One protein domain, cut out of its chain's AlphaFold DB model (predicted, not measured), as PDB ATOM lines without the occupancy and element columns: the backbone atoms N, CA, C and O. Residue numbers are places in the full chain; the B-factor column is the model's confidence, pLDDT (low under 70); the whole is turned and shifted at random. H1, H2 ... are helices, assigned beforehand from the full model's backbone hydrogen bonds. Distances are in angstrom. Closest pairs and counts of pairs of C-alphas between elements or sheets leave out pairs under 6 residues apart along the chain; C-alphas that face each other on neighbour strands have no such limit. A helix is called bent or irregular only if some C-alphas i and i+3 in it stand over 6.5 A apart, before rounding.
ATOM      1  N   ASP A 108      32.619 -16.565  38.396       69.75
ATOM      2  CA  ASP A 108      31.646 -16.120  39.391       69.75
ATOM      3  C   ASP A 108      30.220 -15.922  38.832       69.75
ATOM      4  O   ASP A 108      29.247 -16.322  39.464       69.75
ATOM      5  N   VAL A 109      30.070 -15.377  37.618       79.62
ATOM      6  CA  VAL A 109      28.754 -15.116  36.999       79.62
ATOM      7  C   VAL A 109      28.072 -16.422  36.584       79.62
ATOM      8  O   VAL A 109      26.895 -16.629  36.882       79.62
ATOM      9  N   GLY A 110      28.821 -17.341  35.963       77.25
ATOM     10  CA  GLY A 110      28.315 -18.672  35.612       77.25
ATOM     11  C   GLY A 110      27.910 -19.482  36.847       77.25
ATOM     12  O   GLY A 110      26.878 -20.153  36.847       77.25
ATOM     13  N   LYS A 111      28.665 -19.355  37.945       79.00
ATOM     14  CA  LYS A 111      28.331 -19.990  39.222       79.00
ATOM     15  C   LYS A 111      27.032 -19.445  39.823       79.00
ATOM     16  O   LYS A 111      26.191 -20.237  40.239       79.00
ATOM     17  N   LYS A 112      26.831 -18.122  39.822       84.56
ATOM     18  CA  LYS A 112      25.574 -17.500  40.281       84.56
ATOM     19  C   LYS A 112      24.370 -17.952  39.448       84.56
ATOM     20  O   LYS A 112      23.311 -18.227  40.011       84.56
ATOM     21  N   HIS A 113      24.536 -18.093  38.129       87.06
ATOM     22  CA  HIS A 113      23.504 -18.669  37.263       87.06
ATOM     23  C   HIS A 113      23.159 -20.116  37.671       87.06
ATOM     24  O   HIS A 113      21.991 -20.433  37.889       87.06
ATOM     25  N   LEU A 114      24.166 -20.969  37.881       85.62
ATOM     26  CA  LEU A 114      23.969 -22.358  38.316       85.62
ATOM     27  C   LEU A 114      23.308 -22.461  39.707       85.62
ATOM     28  O   LEU A 114      22.486 -23.347  39.959       85.62
ATOM     29  N   GLU A 115      23.644 -21.557  40.631       86.38
ATOM     30  CA  GLU A 115      23.013 -21.466  41.955       86.38
ATOM     31  C   GLU A 115      21.521 -21.114  41.845       86.38
ATOM     32  O   GLU A 115      20.687 -21.704  42.543       86.38
ATOM     33  N   LEU A 116      21.169 -20.208  40.929       87.94
ATOM     34  CA  LEU A 116      19.785 -19.854  40.626       87.94
ATOM     35  C   LEU A 116      19.012 -21.045  40.044       87.94
ATOM     36  O   LEU A 116      17.928 -21.362  40.543       87.94
ATOM     37  N   GLU A 117      19.572 -21.746  39.055       88.38
ATOM     38  CA  GLU A 117      18.979 -22.971  38.502       88.38
ATOM     39  C   GLU A 117      18.750 -24.020  39.591       88.38
ATOM     40  O   GLU A 117      17.661 -24.584  39.702       88.38
ATOM     41  N   THR A 118      19.747 -24.231  40.454       87.44
ATOM     42  CA  THR A 118      19.670 -25.173  41.576       87.44
ATOM     43  C   THR A 118      18.544 -24.797  42.542       87.44
ATOM     44  O   THR A 118      17.777 -25.659  42.983       87.44
ATOM     45  N   LYS A 119      18.397 -23.506  42.868       88.19
ATOM     46  CA  LYS A 119      17.322 -23.002  43.736       88.19
ATOM     47  C   LYS A 119      15.946 -23.246  43.117       88.19
ATOM     48  O   LYS A 119      15.063 -23.771  43.798       88.19
ATOM     49  N   ILE A 120      15.768 -22.911  41.838       88.00
ATOM     50  CA  ILE A 120      14.493 -23.094  41.132       88.00
ATOM     51  C   ILE A 120      14.167 -24.582  40.990       88.00
ATOM     52  O   ILE A 120      13.031 -24.980  41.238       88.00
ATOM     53  N   HIS A 121      15.156 -25.414  40.657       87.81
ATOM     54  CA  HIS A 121      14.995 -26.859  40.559       87.81
ATOM     55  C   HIS A 121      14.510 -27.459  41.887       87.81
ATOM     56  O   HIS A 121      13.524 -28.194  41.914       87.81
ATOM     57  N   ASN A 122      15.130 -27.083  43.008       85.94
ATOM     58  CA  ASN A 122      14.722 -27.551  44.335       85.94
ATOM     59  C   ASN A 122      13.302 -27.105  44.718       85.94
ATOM     60  O   ASN A 122      12.535 -27.896  45.271       85.94
ATOM     61  N   GLU A 123      12.923 -25.862  44.415       86.56
ATOM     62  CA  GLU A 123      11.553 -25.376  44.636       86.56
ATOM     63  C   GLU A 123      10.531 -26.085  43.740       86.56
ATOM     64  O   GLU A 123       9.430 -26.424  44.182       86.56
ATOM     65  N   LEU A 124      10.902 -26.387  42.497       84.81
ATOM     66  CA  LEU A 124      10.068 -27.159  41.587       84.81
ATOM     67  C   LEU A 124       9.829 -28.580  42.118       84.81
ATOM     68  O   LEU A 124       8.681 -29.023  42.155       84.81
ATOM     69  N   LEU A 125      10.872 -29.265  42.606       80.00
ATOM     70  CA  LEU A 125      10.750 -30.594  43.224       80.00
ATOM     71  C   LEU A 125       9.862 -30.581  44.481       80.00
ATOM     72  O   LEU A 125       9.188 -31.568  44.760       80.00
ATOM     73  N   ARG A 126       9.824 -29.476  45.239       81.00
ATOM     74  CA  ARG A 126       8.913 -29.322  46.392       81.00
ATOM     75  C   ARG A 126       7.453 -29.171  45.972       81.00
ATOM     76  O   ARG A 126       6.566 -29.637  46.686       81.00
ATOM     77  N   LYS A 127       7.194 -28.503  44.842       77.62
ATOM     78  CA  LYS A 127       5.839 -28.256  44.319       77.62
ATOM     79  C   LYS A 127       5.269 -29.435  43.533       77.62
ATOM     80  O   LYS A 127       4.050 -29.593  43.472       77.62
ATOM     81  N   ILE A 128       6.126 -30.258  42.936       74.69
ATOM     82  CA  ILE A 128       5.735 -31.448  42.179       74.69
ATOM     83  C   ILE A 128       5.852 -32.662  43.103       74.69
ATOM     84  O   ILE A 128       6.946 -33.114  43.413       74.69
ATOM     85  N   ASP A 129       4.720 -33.199  43.563       62.12
ATOM     86  CA  ASP A 129       4.704 -34.385  44.431       62.12
ATOM     87  C   ASP A 129       5.170 -35.637  43.661       62.12
ATOM     88  O   ASP A 129       4.386 -36.342  43.022       62.12
ATOM     89  N   LEU A 130       6.479 -35.907  43.727       51.97
ATOM     90  CA  LEU A 130       7.175 -37.004  43.038       51.97
ATOM     91  C   LEU A 130       6.659 -38.405  43.410       51.97
ATOM     92  O   LEU A 130       6.944 -39.368  42.705       51.97
ATOM     93  N   ARG A 131       5.881 -38.553  44.491       46.38
ATOM     94  CA  ARG A 131       5.374 -39.858  44.959       46.38
ATOM     95  C   ARG A 131       4.271 -40.460  44.082       46.38
ATOM     96  O   ARG A 131       3.890 -41.604  44.313       46.38
ATOM     97  N   LYS A 132       3.736 -39.715  43.112       46.03
ATOM     98  CA  LYS A 132       2.605 -40.145  42.267       46.03
ATOM     99  C   LYS A 132       2.973 -40.524  40.833       46.03
ATOM    100  O   LYS A 132       2.074 -40.848  40.066       46.03
ATOM    101  N   ILE A 133       4.244 -40.455  40.453       52.44
ATOM    102  CA  ILE A 133       4.637 -40.437  39.040       52.44
ATOM    103  C   ILE A 133       5.506 -41.658  38.755       52.44
ATOM    104  O   ILE A 133       6.561 -41.839  39.363       52.44
ATOM    105  N   SER A 134       5.049 -42.524  37.851       48.81
ATOM    106  CA  SER A 134       5.849 -43.663  37.404       48.81
ATOM    107  C   SER A 134       6.968 -43.185  36.467       48.81
ATOM    108  O   SER A 134       6.845 -42.152  35.810       48.81
ATOM    109  N   ALA A 135       8.056 -43.950  36.337       51.06
ATOM    110  CA  ALA A 135       9.132 -43.635  35.385       51.06
ATOM    111  C   ALA A 135       8.640 -43.520  33.923       51.06
ATOM    112  O   ALA A 135       9.289 -42.879  33.097       51.06
ATOM    113  N   HIS A 136       7.476 -44.105  33.611       47.41
ATOM    114  CA  HIS A 136       6.832 -44.014  32.303       47.41
ATOM    115  C   HIS A 136       6.125 -42.665  32.064       47.41
ATOM    116  O   HIS A 136       6.035 -42.227  30.917       47.41
ATOM    117  N   ASP A 137       5.698 -41.978  33.130       54.34
ATOM    118  CA  ASP A 137       4.920 -40.731  33.073       54.34
ATOM    119  C   ASP A 137       5.787 -39.477  32.897       54.34
ATOM    120  O   ASP A 137       5.291 -38.444  32.445       54.34
ATOM    121  N   ILE A 138       7.093 -39.561  33.186       56.44
ATOM    122  CA  ILE A 138       8.041 -38.431  33.097       56.44
ATOM    123  C   ILE A 138       8.145 -37.892  31.660       56.44
ATOM    124  O   ILE A 138       8.463 -36.729  31.453       56.44
ATOM    125  N   ARG A 139       7.840 -38.701  30.640       57.28
ATOM    126  CA  ARG A 139       7.835 -38.262  29.231       57.28
ATOM    127  C   ARG A 139       6.438 -37.959  28.683       57.28
ATOM    128  O   ARG A 139       6.296 -37.723  27.484       57.28
ATOM    129  N   SER A 140       5.404 -37.987  29.523       68.06
ATOM    130  CA  SER A 140       4.045 -37.654  29.099       68.06
ATOM    131  C   SER A 140       3.914 -36.153  28.827       68.06
ATOM    132  O   SER A 140       4.511 -35.312  29.505       68.06
ATOM    133  N   LYS A 141       3.094 -35.803  27.830       70.00
ATOM    134  CA  LYS A 141       2.770 -34.405  27.515       70.00
ATOM    135  C   LYS A 141       2.150 -33.683  28.722       70.00
ATOM    136  O   LYS A 141       2.456 -32.524  28.970       70.00
ATOM    137  N   GLU A 142       1.352 -34.399  29.505       72.00
ATOM    138  CA  GLU A 142       0.703 -33.909  30.725       72.00
ATOM    139  C   GLU A 142       1.719 -33.512  31.804       72.00
ATOM    140  O   GLU A 142       1.563 -32.485  32.467       72.00
ATOM    141  N   TYR A 143       2.797 -34.285  31.959       75.19
ATOM    142  CA  TYR A 143       3.850 -33.976  32.923       75.19
ATOM    143  C   TYR A 143       4.730 -32.800  32.472       75.19
ATOM    144  O   TYR A 143       5.057 -31.933  33.283       75.19
ATOM    145  N   LEU A 144       5.031 -32.702  31.172       75.56
ATOM    146  CA  LEU A 144       5.666 -31.516  30.581       75.56
ATOM    147  C   LEU A 144       4.832 -30.247  30.825       75.56
ATOM    148  O   LEU A 144       5.369 -29.216  31.229       75.56
ATOM    149  N   GLU A 145       3.516 -30.313  30.620       77.69
ATOM    150  CA  GLU A 145       2.596 -29.200  30.889       77.69
ATOM    151  C   GLU A 145       2.541 -28.849  32.386       77.69
ATOM    152  O   GLU A 145       2.544 -27.668  32.749       77.69
ATOM    153  N   LEU A 146       2.559 -29.852  33.274       81.38
ATOM    154  CA  LEU A 146       2.604 -29.649  34.723       81.38
ATOM    155  C   LEU A 146       3.888 -28.936  35.167       81.38
ATOM    156  O   LEU A 146       3.807 -27.983  35.949       81.38
ATOM    157  N   VAL A 147       5.052 -29.383  34.687       81.25
ATOM    158  CA  VAL A 147       6.348 -28.748  34.970       81.25
ATOM    159  C   VAL A 147       6.340 -27.311  34.465       81.25
ATOM    160  O   VAL A 147       6.581 -26.390  35.246       81.25
ATOM    161  N   ASN A 148       5.960 -27.096  33.204       79.56
ATOM    162  CA  ASN A 148       5.944 -25.766  32.603       79.56
ATOM    163  C   ASN A 148       5.016 -24.788  33.334       79.56
ATOM    164  O   ASN A 148       5.396 -23.633  33.528       79.56
ATOM    165  N   ARG A 149       3.842 -25.243  33.788       81.12
ATOM    166  CA  ARG A 149       2.916 -24.424  34.583       81.12
ATOM    167  C   ARG A 149       3.510 -24.036  35.936       81.12
ATOM    168  O   ARG A 149       3.376 -22.891  36.356       81.12
ATOM    169  N   ASN A 150       4.159 -24.976  36.625       84.56
ATOM    170  CA  ASN A 150       4.802 -24.686  37.907       84.56
ATOM    171  C   ASN A 150       6.006 -23.752  37.748       84.56
ATOM    172  O   ASN A 150       6.189 -22.882  38.594       84.56
ATOM    173  N   LEU A 151       6.768 -23.879  36.658       84.38
ATOM    174  CA  LEU A 151       7.843 -22.946  36.317       84.38
ATOM    175  C   LEU A 151       7.312 -21.528  36.089       84.38
ATOM    176  O   LEU A 151       7.830 -20.605  36.708       84.38
ATOM    177  N   SER A 152       6.233 -21.345  35.312       82.94
ATOM    178  CA  SER A 152       5.617 -20.015  35.136       82.94
ATOM    179  C   SER A 152       5.185 -19.409  36.476       82.94
ATOM    180  O   SER A 152       5.422 -18.233  36.740       82.94
ATOM    181  N   LEU A 153       4.584 -20.211  37.363       82.56
ATOM    182  CA  LEU A 153       4.208 -19.748  38.703       82.56
ATOM    183  C   LEU A 153       5.432 -19.375  39.545       82.56
ATOM    184  O   LEU A 153       5.389 -18.393  40.279       82.56
ATOM    185  N   LEU A 154       6.513 -20.153  39.462       84.88
ATOM    186  CA  LEU A 154       7.756 -19.880  40.179       84.88
ATOM    187  C   LEU A 154       8.420 -18.597  39.682       84.88
ATOM    188  O   LEU A 154       8.747 -17.764  40.513       84.88
ATOM    189  N   PHE A 155       8.531 -18.380  38.371       83.69
ATOM    190  CA  PHE A 155       9.113 -17.151  37.818       83.69
ATOM    191  C   PHE A 155       8.321 -15.891  38.182       83.69
ATOM    192  O   PHE A 155       8.907 -14.827  38.321       83.69
ATOM    193  N   ASN A 156       7.006 -16.012  38.391       76.94
ATOM    194  CA  ASN A 156       6.159 -14.903  38.836       76.94
ATOM    195  C   ASN A 156       6.162 -14.685  40.359       76.94
ATOM    196  O   ASN A 156       5.659 -13.664  40.821       76.94
ATOM    197  N   THR A 157       6.642 -15.651  41.153       73.38
ATOM    198  CA  THR A 157       6.613 -15.578  42.630       73.38
ATOM    199  C   THR A 157       7.983 -15.483  43.281       73.38
ATOM    200  O   THR A 157       8.080 -15.006  44.409       73.38
ATOM    201  N   LEU A 158       9.033 -15.945  42.607       71.06
ATOM    202  CA  LEU A 158      10.405 -15.746  43.035       71.06
ATOM    203  C   LEU A 158      10.809 -14.318  42.697       71.06
ATOM    204  O   LEU A 158      10.838 -13.942  41.529       71.06
ATOM    205  N   ASP A 159      11.150 -13.554  43.728       65.44
ATOM    206  CA  ASP A 159      11.873 -12.308  43.534       65.44
ATOM    207  C   ASP A 159      13.279 -12.655  43.036       65.44
ATOM    208  O   ASP A 159      14.074 -13.293  43.740       65.44
ATOM    209  N   MET A 160      13.526 -12.359  41.766       69.19
ATOM    210  CA  MET A 160      14.793 -12.605  41.094       69.19
ATOM    211  C   MET A 160      15.614 -11.321  41.159       69.19
ATOM    212  O   MET A 160      15.829 -10.678  40.139       69.19
ATOM    213  N   GLU A 161      16.047 -10.932  42.360       70.94
ATOM    214  CA  GLU A 161      17.091  -9.914  42.502       70.94
ATOM    215  C   GLU A 161      18.384 -10.484  41.906       70.94
ATOM    216  O   GLU A 161      19.096 -11.267  42.540       70.94
ATOM    217  N   LEU A 162      18.631 -10.163  40.639       80.06
ATOM    218  CA  LEU A 162      19.822 -10.557  39.906       80.06
ATOM    219  C   LEU A 162      20.781  -9.373  39.837       80.06
ATOM    220  O   LEU A 162      20.380  -8.239  39.587       80.06
ATOM    221  N   ASP A 163      22.067  -9.652  40.034       83.44
ATOM    222  CA  ASP A 163      23.111  -8.677  39.735       83.44
ATOM    223  C   ASP A 163      23.079  -8.346  38.233       83.44
ATOM    224  O   ASP A 163      22.910  -9.245  37.404       83.44
ATOM    225  N   GLU A 164      23.326  -7.086  37.869       83.94
ATOM    226  CA  GLU A 164      23.301  -6.616  36.471       83.94
ATOM    227  C   GLU A 164      24.220  -7.453  35.554       83.94
ATOM    228  O   GLU A 164      23.850  -7.791  34.429       83.94
ATOM    229  N   GLU A 165      25.383  -7.890  36.060       84.25
ATOM    230  CA  GLU A 165      26.306  -8.772  35.327       84.25
ATOM    231  C   GLU A 165      25.701 -10.165  35.026       84.25
ATOM    232  O   GLU A 165      25.977 -10.748  33.972       84.25
ATOM    233  N   VAL A 166      24.879 -10.710  35.935       85.50
ATOM    234  CA  VAL A 166      24.206 -12.015  35.779       85.50
ATOM    235  C   VAL A 166      23.023 -11.895  34.826       85.50
ATOM    236  O   VAL A 166      22.854 -12.753  33.960       85.50
ATOM    237  N   GLU A 167      22.240 -10.819  34.931       88.00
ATOM    238  CA  GLU A 167      21.172 -10.535  33.969       88.00
ATOM    239  C   GLU A 167      21.731 -10.430  32.554       88.00
ATOM    240  O   GLU A 167      21.248 -11.098  31.637       88.00
ATOM    241  N   GLU A 168      22.793  -9.638  32.382       88.56
ATOM    242  CA  GLU A 168      23.434  -9.473  31.088       88.56
ATOM    243  C   GLU A 168      23.908 -10.822  30.537       88.56
ATOM    244  O   GLU A 168      23.617 -11.143  29.385       88.56
ATOM    245  N   TYR A 169      24.580 -11.642  31.354       87.25
ATOM    246  CA  TYR A 169      24.996 -12.998  30.982       87.25
ATOM    247  C   TYR A 169      23.858 -13.859  30.450       87.25
ATOM    248  O   TYR A 169      23.947 -14.381  29.337       87.25
ATOM    249  N   MET A 170      22.784 -13.979  31.226       89.31
ATOM    250  CA  MET A 170      21.657 -14.840  30.888       89.31
ATOM    251  C   MET A 170      20.951 -14.371  29.615       89.31
ATOM    252  O   MET A 170      20.572 -15.187  28.775       89.31
ATOM    253  N   ILE A 171      20.822 -13.057  29.414       90.00
ATOM    254  CA  ILE A 171      20.251 -12.505  28.181       90.00
ATOM    255  C   ILE A 171      21.128 -12.877  26.980       90.00
ATOM    256  O   ILE A 171      20.608 -13.379  25.978       90.00
ATOM    257  N   LYS A 172      22.453 -12.679  27.072       88.69
ATOM    258  CA  LYS A 172      23.376 -13.034  25.981       88.69
ATOM    259  C   LYS A 172      23.310 -14.524  25.662       88.69
ATOM    260  O   LYS A 172      23.213 -14.881  24.491       88.69
ATOM    261  N   GLU A 173      23.328 -15.383  26.676       86.44
ATOM    262  CA  GLU A 173      23.311 -16.835  26.482       86.44
ATOM    263  C   GLU A 173      21.980 -17.318  25.882       86.44
ATOM    264  O   GLU A 173      21.984 -18.159  24.982       86.44
ATOM    265  N   SER A 174      20.851 -16.718  26.281       88.56
ATOM    266  CA  SER A 174      19.524 -17.005  25.716       88.56
ATOM    267  C   SER A 174      19.467 -16.740  24.209       88.56
ATOM    268  O   SER A 174      19.086 -17.618  23.427       88.56
ATOM    269  N   PHE A 175      19.906 -15.553  23.776       87.75
ATOM    270  CA  PHE A 175      19.939 -15.188  22.358       87.75
ATOM    271  C   PHE A 175      20.971 -16.005  21.575       87.75
ATOM    272  O   PHE A 175      20.675 -16.475  20.476       87.75
ATOM    273  N   LYS A 176      22.162 -16.232  22.143       85.00
ATOM    274  CA  LYS A 176      23.203 -17.052  21.512       85.00
ATOM    275  C   LYS A 176      22.710 -18.475  21.262       85.00
ATOM    276  O   LYS A 176      22.841 -18.978  20.149       85.00
ATOM    277  N   SER A 177      22.116 -19.104  22.276       82.00
ATOM    278  CA  SER A 177      21.546 -20.449  22.175       82.00
ATOM    279  C   SER A 177      20.458 -20.512  21.096       82.00
ATOM    280  O   SER A 177      20.495 -21.391  20.235       82.00
ATOM    281  N   ALA A 178      19.555 -19.526  21.059       81.31
ATOM    282  CA  ALA A 178      18.497 -19.459  20.052       81.31
ATOM    283  C   ALA A 178      19.034 -19.308  18.615       81.31
ATOM    284  O   ALA A 178      18.534 -19.966  17.702       81.31
ATOM    285  N   LEU A 179      20.072 -18.490  18.408       79.69
ATOM    286  CA  LEU A 179      20.711 -18.323  17.097       79.69
ATOM    287  C   LEU A 179      21.417 -19.599  16.639       79.69
ATOM    288  O   LEU A 179      21.301 -19.983  15.476       79.69
ATOM    289  N   LEU A 180      22.111 -20.287  17.549       77.50
ATOM    290  CA  LEU A 180      22.736 -21.577  17.251       77.50
ATOM    291  C   LEU A 180      21.692 -22.634  16.859       77.50
ATOM    292  O   LEU A 180      21.913 -23.386  15.908       77.50
ATOM    293  N   ASP A 181      20.542 -22.670  17.536       73.88
ATOM    294  CA  ASP A 181      19.422 -23.546  17.174       73.88
ATOM    295  C   ASP A 181      18.868 -23.216  15.774       73.88
ATOM    296  O   ASP A 181      18.595 -24.128  14.987       73.88
ATOM    297  N   LEU A 182      18.757 -21.926  15.434       73.44
ATOM    298  CA  LEU A 182      18.288 -21.447  14.129       73.44
ATOM    299  C   LEU A 182      19.219 -21.920  12.997       73.44
ATOM    300  O   LEU A 182      18.757 -22.498  12.010       73.44
ATOM    301  N   VAL A 183      20.536 -21.780  13.183       72.06
ATOM    302  CA  VAL A 183      21.553 -22.244  12.223       72.06
ATOM    303  C   VAL A 183      21.569 -23.771  12.093       72.06
ATOM    304  O   VAL A 183      21.683 -24.311  10.990       72.06
ATOM    305  N   ASN A 184      21.438 -24.494  13.208       66.06
ATOM    306  CA  ASN A 184      21.506 -25.955  13.217       66.06
ATOM    307  C   ASN A 184      20.306 -26.622  12.527       66.06
ATOM    308  O   ASN A 184      20.479 -27.589  11.768       66.06
ATOM    309  N   LEU A 185      19.096 -26.125  12.797       62.78
ATOM    310  CA  LEU A 185      17.832 -26.761  12.410       62.78
ATOM    311  C   LEU A 185      17.249 -26.223  11.090       62.78
ATOM    312  O   LEU A 185      16.393 -26.888  10.492       62.78
ATOM    313  N   GLY A 186      17.711 -25.061  10.614       58.94
ATOM    314  CA  GLY A 186      17.120 -24.360   9.471       58.94
ATOM    315  C   GLY A 186      15.641 -24.013   9.706       58.94
ATOM    316  O   GLY A 186      15.189 -23.902  10.846       58.94
ATOM    317  N   ASP A 187      14.848 -23.923   8.633       46.12
ATOM    318  CA  ASP A 187      13.396 -23.630   8.684       46.12
ATOM    319  C   ASP A 187      12.572 -24.704   9.441       46.12
ATOM    320  O   ASP A 187      11.412 -24.500   9.807       46.12
ATOM    321  N   SER A 188      13.185 -25.859   9.735       41.94
ATOM    322  CA  SER A 188      12.620 -26.943  10.556       41.94
ATOM    323  C   SER A 188      12.516 -26.587  12.049       41.94
ATOM    324  O   SER A 188      11.957 -27.366  12.827       41.94
ATOM    325  N   SER A 189      13.041 -25.425  12.466       43.31
ATOM    326  CA  SER A 189      13.024 -24.922  13.847       43.31
ATOM    327  C   SER A 189      11.614 -24.812  14.442       43.31
ATOM    328  O   SER A 189      11.442 -24.985  15.647       43.31
ATOM    329  N   ARG A 190      10.578 -24.635  13.609       43.62
ATOM    330  CA  ARG A 190       9.204 -24.320  14.051       43.62
ATOM    331  C   ARG A 190       8.569 -25.346  14.997       43.62
ATOM    332  O   ARG A 190       7.672 -24.981  15.750       43.62
ATOM    333  N   TYR A 191       9.018 -26.605  14.989       35.47
ATOM    334  CA  TYR A 191       8.400 -27.678  15.782       35.47
ATOM    335  C   TYR A 191       9.098 -28.000  17.114       35.47
ATOM    336  O   TYR A 191       8.450 -28.583  17.983       35.47
ATOM    337  N   ARG A 192      10.375 -27.634  17.322       43.59
ATOM    338  CA  ARG A 192      11.100 -27.950  18.577       43.59
ATOM    339  C   ARG A 192      11.218 -26.785  19.556       43.59
ATOM    340  O   ARG A 192      11.319 -27.041  20.751       43.59
ATOM    341  N   THR A 193      11.093 -25.537  19.101       50.78
ATOM    342  CA  THR A 193      11.072 -24.364  19.996       50.78
ATOM    343  C   THR A 193       9.900 -24.405  20.981       50.78
ATOM    344  O   THR A 193       9.990 -23.824  22.052       50.78
ATOM    345  N   ALA A 194       8.830 -25.148  20.673       46.47
ATOM    346  CA  ALA A 194       7.602 -25.220  21.466       46.47
ATOM    347  C   ALA A 194       7.781 -25.672  22.933       46.47
ATOM    348  O   ALA A 194       6.911 -25.385  23.747       46.47
ATOM    349  N   VAL A 195       8.881 -26.353  23.289       51.56
ATOM    350  CA  VAL A 195       9.154 -26.783  24.682       51.56
ATOM    351  C   VAL A 195       9.776 -25.657  25.526       51.56
ATOM    352  O   VAL A 195       9.682 -25.673  26.751       51.56
ATOM    353  N   TYR A 196      10.382 -24.660  24.877       63.78
ATOM    354  CA  TYR A 196      11.097 -23.546  25.515       63.78
ATOM    355  C   TYR A 196      10.268 -22.261  25.596       63.78
ATOM    356  O   TYR A 196      10.637 -21.328  26.305       63.78
ATOM    357  N   VAL A 197       9.156 -22.219  24.866       65.69
ATOM    358  CA  VAL A 197       8.231 -21.085  24.803       65.69
ATOM    359  C   VAL A 197       7.361 -21.075  26.050       65.69
ATOM    360  O   VAL A 197       6.825 -22.116  26.430       65.69
ATOM    361  N   ASP A 198       7.178 -19.906  26.666       68.50
ATOM    362  CA  ASP A 198       6.108 -19.744  27.645       68.50
ATOM    363  C   ASP A 198       4.755 -19.767  26.909       68.50
ATOM    364  O   ASP A 198       4.460 -18.835  26.154       68.50
ATOM    365  N   PRO A 199       3.903 -20.793  27.107       63.78
ATOM    366  CA  PRO A 199       2.613 -20.865  26.426       63.78
ATOM    367  C   PRO A 199       1.704 -19.672  26.752       63.78
ATOM    368  O   PRO A 199       0.787 -19.383  25.986       63.78
ATOM    369  N   GLY A 200       1.945 -18.996  27.881       66.69
ATOM    370  CA  GLY A 200       1.207 -17.820  28.326       66.69
ATOM    371  C   GLY A 200       1.707 -16.486  27.764       66.69
ATOM    372  O   GLY A 200       1.056 -15.478  28.022       66.69
ATOM    373  N   ASN A 201       2.819 -16.451  27.017       77.19
ATOM    374  CA  ASN A 201       3.429 -15.205  26.536       77.19
ATOM    375  C   ASN A 201       3.890 -15.293  25.067       77.19
ATOM    376  O   ASN A 201       5.065 -15.129  24.740       77.19
ATOM    377  N   GLN A 202       2.942 -15.580  24.167       78.75
ATOM    378  CA  GLN A 202       3.217 -15.727  22.730       78.75
ATOM    379  C   GLN A 202       3.716 -14.431  22.071       78.75
ATOM    380  O   GLN A 202       4.531 -14.501  21.156       78.75
ATOM    381  N   GLU A 203       3.271 -13.267  22.549       83.75
ATOM    382  CA  GLU A 203       3.690 -11.963  22.020       83.75
ATOM    383  C   GLU A 203       5.180 -11.694  22.284       83.75
ATOM    384  O   GLU A 203       5.912 -11.309  21.372       83.75
ATOM    385  N   ALA A 204       5.669 -11.963  23.501       84.50
ATOM    386  CA  ALA A 204       7.092 -11.812  23.806       84.50
ATOM    387  C   ALA A 204       7.966 -12.817  23.038       84.50
ATOM    388  O   ALA A 204       9.081 -12.481  22.644       84.50
ATOM    389  N   GLU A 205       7.465 -14.031  22.775       83.88
ATOM    390  CA  GLU A 205       8.161 -15.004  21.922       83.88
ATOM    391  C   GLU A 205       8.284 -14.520  20.473       83.88
ATOM    392  O   GLU A 205       9.328 -14.715  19.853       83.88
ATOM    393  N   GLU A 206       7.243 -13.895  19.923       84.19
ATOM    394  CA  GLU A 206       7.287 -13.315  18.579       84.19
ATOM    395  C   GLU A 206       8.320 -12.183  18.509       84.19
ATOM    396  O   GLU A 206       9.213 -12.227  17.663       84.19
ATOM    397  N   GLN A 207       8.309 -11.263  19.479       86.50
ATOM    398  CA  GLN A 207       9.316 -10.199  19.590       86.50
ATOM    399  C   GLN A 207      10.745 -10.750  19.736       86.50
ATOM    400  O   GLN A 207      11.681 -10.247  19.111       86.50
ATOM    401  N   PHE A 208      10.930 -11.805  20.536       87.69
ATOM    402  CA  PHE A 208      12.223 -12.471  20.708       87.69
ATOM    403  C   PHE A 208      12.733 -13.073  19.396       87.69
ATOM    404  O   PHE A 208      13.916 -12.941  19.074       87.69
ATOM    405  N   ARG A 209      11.848 -13.699  18.613       83.50
ATOM    406  CA  ARG A 209      12.192 -14.264  17.300       83.50
ATOM    407  C   ARG A 209      12.547 -13.191  16.288       83.50
ATOM    408  O   ARG A 209      13.588 -13.304  15.652       83.50
ATOM    409  N   GLU A 210      11.744 -12.137  16.182       85.00
ATOM    410  CA  GLU A 210      12.035 -11.013  15.285       85.00
ATOM    411  C   GLU A 210      13.385 -10.359  15.602       85.00
ATOM    412  O   GLU A 210      14.102  -9.906  14.706       85.00
ATOM    413  N   PHE A 211      13.754 -10.308  16.882       86.69
ATOM    414  CA  PHE A 211      15.060  -9.820  17.304       86.69
ATOM    415  C   PHE A 211      16.194 -10.788  16.927       86.69
ATOM    416  O   PHE A 211      17.210 -10.345  16.390       86.69
ATOM    417  N   CYS A 212      16.013 -12.101  17.119       85.31
ATOM    418  CA  CYS A 212      16.972 -13.113  16.656       85.31
ATOM    419  C   CYS A 212      17.186 -13.043  15.138       85.31
ATOM    420  O   CYS A 212      18.327 -13.028  14.685       85.31
ATOM    421  N   ASP A 213      16.111 -12.954  14.352       81.56
ATOM    422  CA  ASP A 213      16.181 -12.890  12.889       81.56
ATOM    423  C   ASP A 213      16.936 -11.649  12.401       81.56
ATOM    424  O   ASP A 213      17.637 -11.699  11.390       81.56
ATOM    425  N   ARG A 214      16.814 -10.530  13.121       83.12
ATOM    426  CA  ARG A 214      17.544  -9.290  12.839       83.12
ATOM    427  C   ARG A 214      19.037  -9.446  13.106       83.12
ATOM    428  O   ARG A 214      19.823  -9.241  12.192       83.12
ATOM    429  N   ILE A 215      19.404  -9.930  14.296       83.56
ATOM    430  CA  ILE A 215      20.806 -10.225  14.637       83.56
ATOM    431  C   ILE A 215      21.404 -11.215  13.638       83.56
ATOM    432  O   ILE A 215      22.537 -11.051  13.198       83.56
ATOM    433  N   TYR A 216      20.652 -12.251  13.265       79.69
ATOM    434  CA  TYR A 216      21.120 -13.240  12.306       79.69
ATOM    435  C   TYR A 216      21.400 -12.628  10.928       79.69
ATOM    436  O   TYR A 216      22.427 -12.947  10.332       79.69
ATOM    437  N   LYS A 217      20.532 -11.733  10.437       80.19
ATOM    438  CA  LYS A 217      20.750 -11.000   9.178       80.19
ATOM    439  C   LYS A 217      21.983 -10.105   9.247       80.19
ATOM    440  O   LYS A 217      22.819 -10.186   8.355       80.19
ATOM    441  N   ASP A 218      22.154  -9.356  10.332       80.56
ATOM    442  CA  ASP A 218      23.316  -8.476  10.502       80.56
ATOM    443  C   ASP A 218      24.632  -9.266  10.606       80.56
ATOM    444  O   ASP A 218      25.675  -8.817  10.139       80.56
ATOM    445  N   LEU A 219      24.593 -10.480  11.170       77.19
ATOM    446  CA  LEU A 219      25.725 -11.415  11.162       77.19
ATOM    447  C   LEU A 219      25.963 -12.063   9.782       77.19
ATOM    448  O   LEU A 219      27.069 -12.543   9.510       77.19
ATOM    449  N   ALA A 220      24.938 -12.130   8.926       68.00
ATOM    450  CA  ALA A 220      24.985 -12.761   7.609       68.00
ATOM    451  C   ALA A 220      25.418 -11.803   6.484       68.00
ATOM    452  O   ALA A 220      26.090 -12.257   5.556       68.00
ATOM    453  N   ASP A 221      25.107 -10.505   6.586       56.88
ATOM    454  CA  ASP A 221      25.370  -9.484   5.554       56.88
ATOM    455  C   ASP A 221      26.872  -9.240   5.257       56.88
ATOM    456  O   ASP A 221      27.207  -8.584   4.271       56.88
ATOM    457  N   ASP A 222      27.787  -9.852   6.020       51.12
ATOM    458  CA  ASP A 222      29.241  -9.765   5.813       51.12
ATOM    459  C   ASP A 222      29.863 -10.854   4.889       51.12
ATOM    460  O   ASP A 222      31.068 -10.795   4.655       51.12
ATOM    461  N   ALA A 223      29.129 -11.848   4.331       36.41
ATOM    462  CA  ALA A 223      29.634 -12.680   3.199       36.41
ATOM    463  C   ALA A 223      28.603 -13.611   2.503       36.41
ATOM    464  O   ALA A 223      27.699 -14.147   3.135       36.41
ATOM    465  N   SER A 224      28.880 -13.890   1.218       40.16
ATOM    466  CA  SER A 224      28.214 -14.738   0.204       40.16
ATOM    467  C   SER A 224      27.341 -15.940   0.648       40.16
ATOM    468  O   SER A 224      27.688 -16.652   1.591       40.16
ATOM    469  N   PRO A 225      26.288 -16.282  -0.130       42.19
ATOM    470  CA  PRO A 225      25.233 -17.256   0.208       42.19
ATOM    471  C   PRO A 225      25.621 -18.754   0.254       42.19
ATOM    472  O   PRO A 225      24.725 -19.589   0.314       42.19
ATOM    473  N   ASP A 226      26.910 -19.114   0.249       43.12
ATOM    474  CA  ASP A 226      27.375 -20.505   0.040       43.12
ATOM    475  C   ASP A 226      28.184 -21.103   1.217       43.12
ATOM    476  O   ASP A 226      28.906 -22.085   1.068       43.12
ATOM    477  N   HIS A 227      28.105 -20.508   2.413       54.09
ATOM    478  CA  HIS A 227      28.882 -20.968   3.572       54.09
ATOM    479  C   HIS A 227      28.162 -22.120   4.300       54.09
ATOM    480  O   HIS A 227      27.023 -21.978   4.746       54.09
ATOM    481  N   GLY A 228      28.832 -23.268   4.447       60.62
ATOM    482  CA  GLY A 228      28.297 -24.443   5.146       60.62
ATOM    483  C   GLY A 228      27.983 -24.190   6.632       60.62
ATOM    484  O   GLY A 228      28.493 -23.250   7.244       60.62
ATOM    485  N   LYS A 229      27.172 -25.067   7.253       65.12
ATOM    486  CA  LYS A 229      26.675 -24.921   8.645       65.12
ATOM    487  C   LYS A 229      27.760 -24.589   9.678       65.12
ATOM    488  O   LYS A 229      27.528 -23.781  10.569       65.12
ATOM    489  N   VAL A 230      28.947 -25.185   9.554       64.88
ATOM    490  CA  VAL A 230      30.072 -24.970  10.482       64.88
ATOM    491  C   VAL A 230      30.560 -23.518  10.461       64.88
ATOM    492  O   VAL A 230      30.800 -22.938  11.515       64.88
ATOM    493  N   GLN A 231      30.654 -22.902   9.280       67.31
ATOM    494  CA  GLN A 231      31.099 -21.512   9.141       67.31
ATOM    495  C   GLN A 231      30.059 -20.528   9.684       67.31
ATOM    496  O   GLN A 231      30.425 -19.542  10.318       67.31
ATOM    497  N   ALA A 232      28.767 -20.805   9.487       69.50
ATOM    498  CA  ALA A 232      27.696 -19.999  10.074       69.50
ATOM    499  C   ALA A 232      27.735 -20.028  11.614       69.50
ATOM    500  O   ALA A 232      27.529 -19.003  12.258       69.50
ATOM    501  N   ILE A 233      28.060 -21.178  12.209       71.56
ATOM    502  CA  ILE A 233      28.185 -21.322  13.666       71.56
ATOM    503  C   ILE A 233      29.417 -20.603  14.194       71.56
ATOM    504  O   ILE A 233      29.297 -19.852  15.156       71.56
ATOM    505  N   ASP A 234      30.568 -20.754  13.537       71.81
ATOM    506  CA  ASP A 234      31.775 -20.005  13.890       71.81
ATOM    507  C   ASP A 234      31.518 -18.488  13.838       71.81
ATOM    508  O   ASP A 234      31.946 -17.762  14.737       71.81
ATOM    509  N   LYS A 235      30.766 -17.999  12.840       74.31
ATOM    510  CA  LYS A 235      30.360 -16.587  12.766       74.31
ATOM    511  C   LYS A 235      29.502 -16.167  13.952       74.31
ATOM    512  O   LYS A 235      29.761 -15.113  14.526       74.31
ATOM    513  N   VAL A 236      28.515 -16.973  14.345       75.00
ATOM    514  CA  VAL A 236      27.720 -16.694  15.551       75.00
ATOM    515  C   VAL A 236      28.626 -16.702  16.785       75.00
ATOM    516  O   VAL A 236      28.582 -15.760  17.564       75.00
ATOM    517  N   GLU A 237      29.506 -17.688  16.960       74.12
ATOM    518  CA  GLU A 237      30.377 -17.765  18.142       74.12
ATOM    519  C   GLU A 237      31.313 -16.550  18.289       74.12
ATOM    520  O   GLU A 237      31.499 -16.078  19.411       74.12
ATOM    521  N   HIS A 238      31.855 -16.015  17.187       74.62
ATOM    522  CA  HIS A 238      32.827 -14.910  17.219       74.62
ATOM    523  C   HIS A 238      32.195 -13.519  17.046       74.62
ATOM    524  O   HIS A 238      32.664 -12.547  17.637       74.62
ATOM    525  N   GLY A 239      31.145 -13.401  16.231       76.25
ATOM    526  CA  GLY A 239      30.514 -12.129  15.868       76.25
ATOM    527  C   GLY A 239      29.364 -11.716  16.786       76.25
ATOM    528  O   GLY A 239      29.075 -10.522  16.903       76.25
ATOM    529  N   PHE A 240      28.729 -12.672  17.475       82.06
ATOM    530  CA  PHE A 240      27.523 -12.417  18.269       82.06
ATOM    531  C   PHE A 240      27.724 -11.361  19.351       82.06
ATOM    532  O   PHE A 240      26.869 -10.500  19.522       82.06
ATOM    533  N   GLN A 241      28.851 -11.396  20.067       78.31
ATOM    534  CA  GLN A 241      29.087 -10.479  21.181       78.31
ATOM    535  C   GLN A 241      29.077  -9.014  20.723       78.31
ATOM    536  O   GLN A 241      28.398  -8.188  21.330       78.31
ATOM    537  N   ASN A 242      29.773  -8.720  19.622       78.81
ATOM    538  CA  ASN A 242      29.830  -7.376  19.051       78.81
ATOM    539  C   ASN A 242      28.469  -6.965  18.470       78.81
ATOM    540  O   ASN A 242      28.004  -5.858  18.721       78.81
ATOM    541  N   CYS A 243      27.810  -7.874  17.741       82.00
ATOM    542  CA  CYS A 243      26.515  -7.606  17.117       82.00
ATOM    543  C   CYS A 243      25.411  -7.340  18.153       82.00
ATOM    544  O   CYS A 243      24.667  -6.365  18.036       82.00
ATOM    545  N   LEU A 244      25.335  -8.152  19.212       83.12
ATOM    546  CA  LEU A 244      24.366  -7.953  20.289       83.12
ATOM    547  C   LEU A 244      24.628  -6.642  21.036       83.12
ATOM    548  O   LEU A 244      23.679  -5.965  21.416       83.12
ATOM    549  N   GLN A 245      25.893  -6.260  21.232       83.44
ATOM    550  CA  GLN A 245      26.226  -5.013  21.920       83.44
ATOM    551  C   GLN A 245      25.720  -3.780  21.158       83.44
ATOM    552  O   GLN A 245      25.222  -2.847  21.786       83.44
ATOM    553  N   SER A 246      25.756  -3.800  19.822       82.31
ATOM    554  CA  SER A 246      25.159  -2.749  18.983       82.31
ATOM    555  C   SER A 246      23.636  -2.654  19.111       82.31
ATOM    556  O   SER A 246      23.090  -1.568  18.949       82.31
ATOM    557  N   HIS A 247      22.967  -3.755  19.462       83.81
ATOM    558  CA  HIS A 247      21.510  -3.845  19.615       83.81
ATOM    559  C   HIS A 247      21.041  -3.845  21.080       83.81
ATOM    560  O   HIS A 247      19.850  -3.976  21.359       83.81
ATOM    561  N   TRP A 248      21.955  -3.706  22.046       85.50
ATOM    562  CA  TRP A 248      21.642  -3.867  23.469       85.50
ATOM    563  C   TRP A 248      20.632  -2.835  23.987       85.50
ATOM    564  O   TRP A 248      19.815  -3.136  24.862       85.50
ATOM    565  N   LEU A 249      20.688  -1.616  23.443       85.06
ATOM    566  CA  LEU A 249      19.785  -0.516  23.792       85.06
ATOM    567  C   LEU A 249      18.384  -0.677  23.183       85.06
ATOM    568  O   LEU A 249      17.438  -0.092  23.705       85.06
ATOM    569  N   ASP A 250      18.240  -1.502  22.144       83.75
ATOM    570  CA  ASP A 250      16.954  -1.764  21.485       83.75
ATOM    571  C   ASP A 250      16.111  -2.801  22.248       83.75
ATOM    572  O   ASP A 250      14.914  -2.959  21.997       83.75
ATOM    573  N   LEU A 251      16.719  -3.515  23.204       86.25
ATOM    574  CA  LEU A 251      16.044  -4.510  24.033       86.25
ATOM    575  C   LEU A 251      15.148  -3.836  25.078       86.25
ATOM    576  O   LEU A 251      15.627  -3.266  26.064       86.25
ATOM    577  N   SER A 252      13.831  -3.975  24.906       89.31
ATOM    578  CA  SER A 252      12.857  -3.538  25.909       89.31
ATOM    579  C   SER A 252      13.052  -4.296  27.238       89.31
ATOM    580  O   SER A 252      13.451  -5.465  27.226       89.31
ATOM    581  N   PRO A 253      12.737  -3.688  28.401       86.62
ATOM    582  CA  PRO A 253      12.825  -4.380  29.691       86.62
ATOM    583  C   PRO A 253      12.019  -5.688  29.732       86.62
ATOM    584  O   PRO A 253      12.491  -6.689  30.265       86.62
ATOM    585  N   GLY A 254      10.840  -5.706  29.097       87.25
ATOM    586  CA  GLY A 254      10.012  -6.910  28.990       87.25
ATOM    587  C   GLY A 254      10.681  -8.023  28.180       87.25
ATOM    588  O   GLY A 254      10.625  -9.185  28.577       87.25
ATOM    589  N   LEU A 255      11.378  -7.679  27.092       87.94
ATOM    590  CA  LEU A 255      12.095  -8.658  26.276       87.94
ATOM    591  C   LEU A 255      13.335  -9.212  26.995       87.94
ATOM    592  O   LEU A 255      13.609 -10.408  26.900       87.94
ATOM    593  N   LYS A 256      14.047  -8.376  27.765       89.31
ATOM    594  CA  LYS A 256      15.159  -8.815  28.629       89.31
ATOM    595  C   LYS A 256      14.687  -9.835  29.666       89.31
ATOM    596  O   LYS A 256      15.260 -10.918  29.769       89.31
ATOM    597  N   GLN A 257      13.598  -9.527  30.371       87.88
ATOM    598  CA  GLN A 257      13.012 -10.433  31.358       87.88
ATOM    599  C   GLN A 257      12.534 -11.745  30.716       87.88
ATOM    600  O   GLN A 257      12.790 -12.826  31.251       87.88
ATOM    601  N   TYR A 258      11.895 -11.665  29.544       88.19
ATOM    602  CA  TYR A 258      11.482 -12.848  28.795       88.19
ATOM    603  C   TYR A 258      12.680 -13.718  28.395       88.19
ATOM    604  O   TYR A 258      12.644 -14.928  28.600       88.19
ATOM    605  N   ALA A 259      13.769 -13.124  27.893       88.94
ATOM    606  CA  ALA A 259      14.976 -13.854  27.508       88.94
ATOM    607  C   ALA A 259      15.579 -14.654  28.679       88.94
ATOM    608  O   ALA A 259      15.939 -15.820  28.492       88.94
ATOM    609  N   ILE A 260      15.631 -14.066  29.881       89.31
ATOM    610  CA  ILE A 260      16.092 -14.720  31.119       89.31
ATOM    611  C   ILE A 260      15.189 -15.908  31.475       89.31
ATOM    612  O   ILE A 260      15.671 -17.026  31.668       89.31
ATOM    613  N   GLN A 261      13.870 -15.696  31.528       87.88
ATOM    614  CA  GLN A 261      12.905 -16.756  31.853       87.88
ATOM    615  C   GLN A 261      12.928 -17.888  30.823       87.88
ATOM    616  O   GLN A 261      12.805 -19.062  31.178       87.88
ATOM    617  N   ARG A 262      13.104 -17.542  29.546       86.81
ATOM    618  CA  ARG A 262      13.210 -18.495  28.445       86.81
ATOM    619  C   ARG A 262      14.459 -19.371  28.577       86.81
ATOM    620  O   ARG A 262      14.351 -20.578  28.366       86.81
ATOM    621  N   LEU A 263      15.606 -18.796  28.955       87.94
ATOM    622  CA  LEU A 263      16.838 -19.550  29.225       87.94
ATOM    623  C   LEU A 263      16.645 -20.516  30.398       87.94
ATOM    624  O   LEU A 263      16.805 -21.717  30.222       87.94
ATOM    625  N   LEU A 264      16.182 -20.021  31.551       88.75
ATOM    626  CA  LEU A 264      15.936 -20.865  32.727       88.75
ATOM    627  C   LEU A 264      14.948 -21.994  32.435       88.75
ATOM    628  O   LEU A 264      15.136 -23.128  32.873       88.75
ATOM    629  N   ARG A 265      13.873 -21.704  31.692       87.75
ATOM    630  CA  ARG A 265      12.896 -22.720  31.286       87.75
ATOM    631  C   ARG A 265      13.542 -23.786  30.415       87.75
ATOM    632  O   ARG A 265      13.267 -24.967  30.618       87.75
ATOM    633  N   LYS A 266      14.366 -23.376  29.449       86.81
ATOM    634  CA  LYS A 266      15.133 -24.298  28.614       86.81
ATOM    635  C   LYS A 266      16.036 -25.171  29.480       86.81
ATOM    636  O   LYS A 266      15.869 -26.385  29.445       86.81
ATOM    637  N   ASP A 267      16.911 -24.577  30.280       87.75
ATOM    638  CA  ASP A 267      17.942 -25.320  31.005       87.75
ATOM    639  C   ASP A 267      17.327 -26.267  32.053       87.75
ATOM    640  O   ASP A 267      17.709 -27.436  32.152       87.75
ATOM    641  N   LEU A 268      16.259 -25.847  32.743       88.12
ATOM    642  CA  LEU A 268      15.504 -26.719  33.652       88.12
ATOM    643  C   LEU A 268      14.784 -27.858  32.919       88.12
ATOM    644  O   LEU A 268      14.765 -28.985  33.418       88.12
ATOM    645  N   ASN A 269      14.209 -27.607  31.740       84.94
ATOM    646  CA  ASN A 269      13.619 -28.672  30.928       84.94
ATOM    647  C   ASN A 269      14.689 -29.644  30.416       84.94
ATOM    648  O   ASN A 269      14.466 -30.855  30.442       84.94
ATOM    649  N   ASP A 270      15.860 -29.150  30.017       87.12
ATOM    650  CA  ASP A 270      16.979 -29.987  29.594       87.12
ATOM    651  C   ASP A 270      17.468 -30.859  30.771       87.12
ATOM    652  O   ASP A 270      17.718 -32.052  30.589       87.12
ATOM    653  N   ILE A 271      17.502 -30.337  32.004       87.00
ATOM    654  CA  ILE A 271      17.822 -31.112  33.221       87.00
ATOM    655  C   ILE A 271      16.772 -32.205  33.491       87.00
ATOM    656  O   ILE A 271      17.112 -33.374  33.718       87.00
ATOM    657  N   ILE A 272      15.484 -31.853  33.469       83.12
ATOM    658  CA  ILE A 272      14.393 -32.758  33.869       83.12
ATOM    659  C   ILE A 272      14.127 -33.822  32.794       83.12
ATOM    660  O   ILE A 272      13.907 -34.989  33.123       83.12
ATOM    661  N   PHE A 273      14.174 -33.439  31.518       82.19
ATOM    662  CA  PHE A 273      13.724 -34.264  30.393       82.19
ATOM    663  C   PHE A 273      14.827 -34.633  29.400       82.19
ATOM    664  O   PHE A 273      14.751 -35.701  28.786       82.19
ATOM    665  N   GLY A 274      15.825 -33.764  29.232       85.50
ATOM    666  CA  GLY A 274      16.898 -33.883  28.241       85.50
ATOM    667  C   GLY A 274      18.192 -34.465  28.807       85.50
ATOM    668  O   GLY A 274      18.167 -35.397  29.613       85.50
TER     669      GLY A 274
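What this domain is: This is residues 108 to 274 of the 613 residues of the protein "FHA domain-containing protein" of Acidobacteria bacterium (UniProt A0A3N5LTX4). Two helices, H3 and H6, cross steeply in the core; H1 and H2 pack toward one end of the body and H4 and H5 toward the other, with a free loop, residues 223 to 228, sticking out beyond H4 and H5. H3 kinks by 112 degrees near residue 185, and H5 by 56 degrees near residue 240. The printed part has 167 residues with six named helices, H1 to H6 in chain order, and no named strand; the class is all helix. It is compact, with a radius of gyration of the C-alphas of 17.1 A, yet elongated, spanning 56 by 35 by 30 A.

How they stand to each other: Begin with H3, residues 164 to 191, a hub that touches four helices. H6, residues 253 to 273, the other hub, touches residues 167 to 175 of H3 with its residues 256 to 263; the closest C-alphas, of Ser 174 and Leu 263, are 5.1 A apart, at a steep tilt of 67 degrees, the same way. Look next at H5, residues 229 to 250, which touches H3 at residues 172 to 184, closest at the C-alphas of Leu 180 and Ile 233, 6.5 A, a steep tilt of 46 degrees, opposite ways. H4, residues 202 to 220, touches H3 with residues 212 to 216, about perpendicular at 83 degrees, the C-alphas of Leu 179 and Cys 212 being closest at 6.4 A. H1, residues 108 to 127, touches H3 with residues 109 to 113, closest at the C-alphas of Val 109 and Val 166, 5.6 A. H2, residues 141 to 157, only just touches H6, with 3 pairs of C-alphas within 8 A, closest at Phe 155 and Gln 261, 7.1 A. H2 is apart from H4 and H5. Every O i to N i+4 pair is within hydrogen-bond range in H1, H2, H4 and H6; H3 has 19 of 24 and H5 14 of 18.

Where its parts are: Find C-alpha 164 at (23.301, -6.616, 36.471); from there H3 runs 33.1 A to C-alpha 191. H3 and H5 are irregular: C-alphas 184 and 187 are 9.6 A apart, and C-alphas 246 and 249 are 7.5 A apart. H1 starts at C-alpha 108, (31.646, -16.120, 39.391), and spans 28.9 A. H2 spans 24.4 A, H4 26.7 A and H5 28.2 A. H6 spans 29.9 A and ends at C-alpha 273, (13.724, -34.264, 30.393).

The domain as a whole: The two C-alphas farthest apart, of Arg 131 and Ser 224, are 56.2 A apart. The printed part has no cut. The link from H1 to H2 is long, 13 residues. Confidence is under 70 at residues 129 to 140, 184 to 200 and 220 to 232, among others.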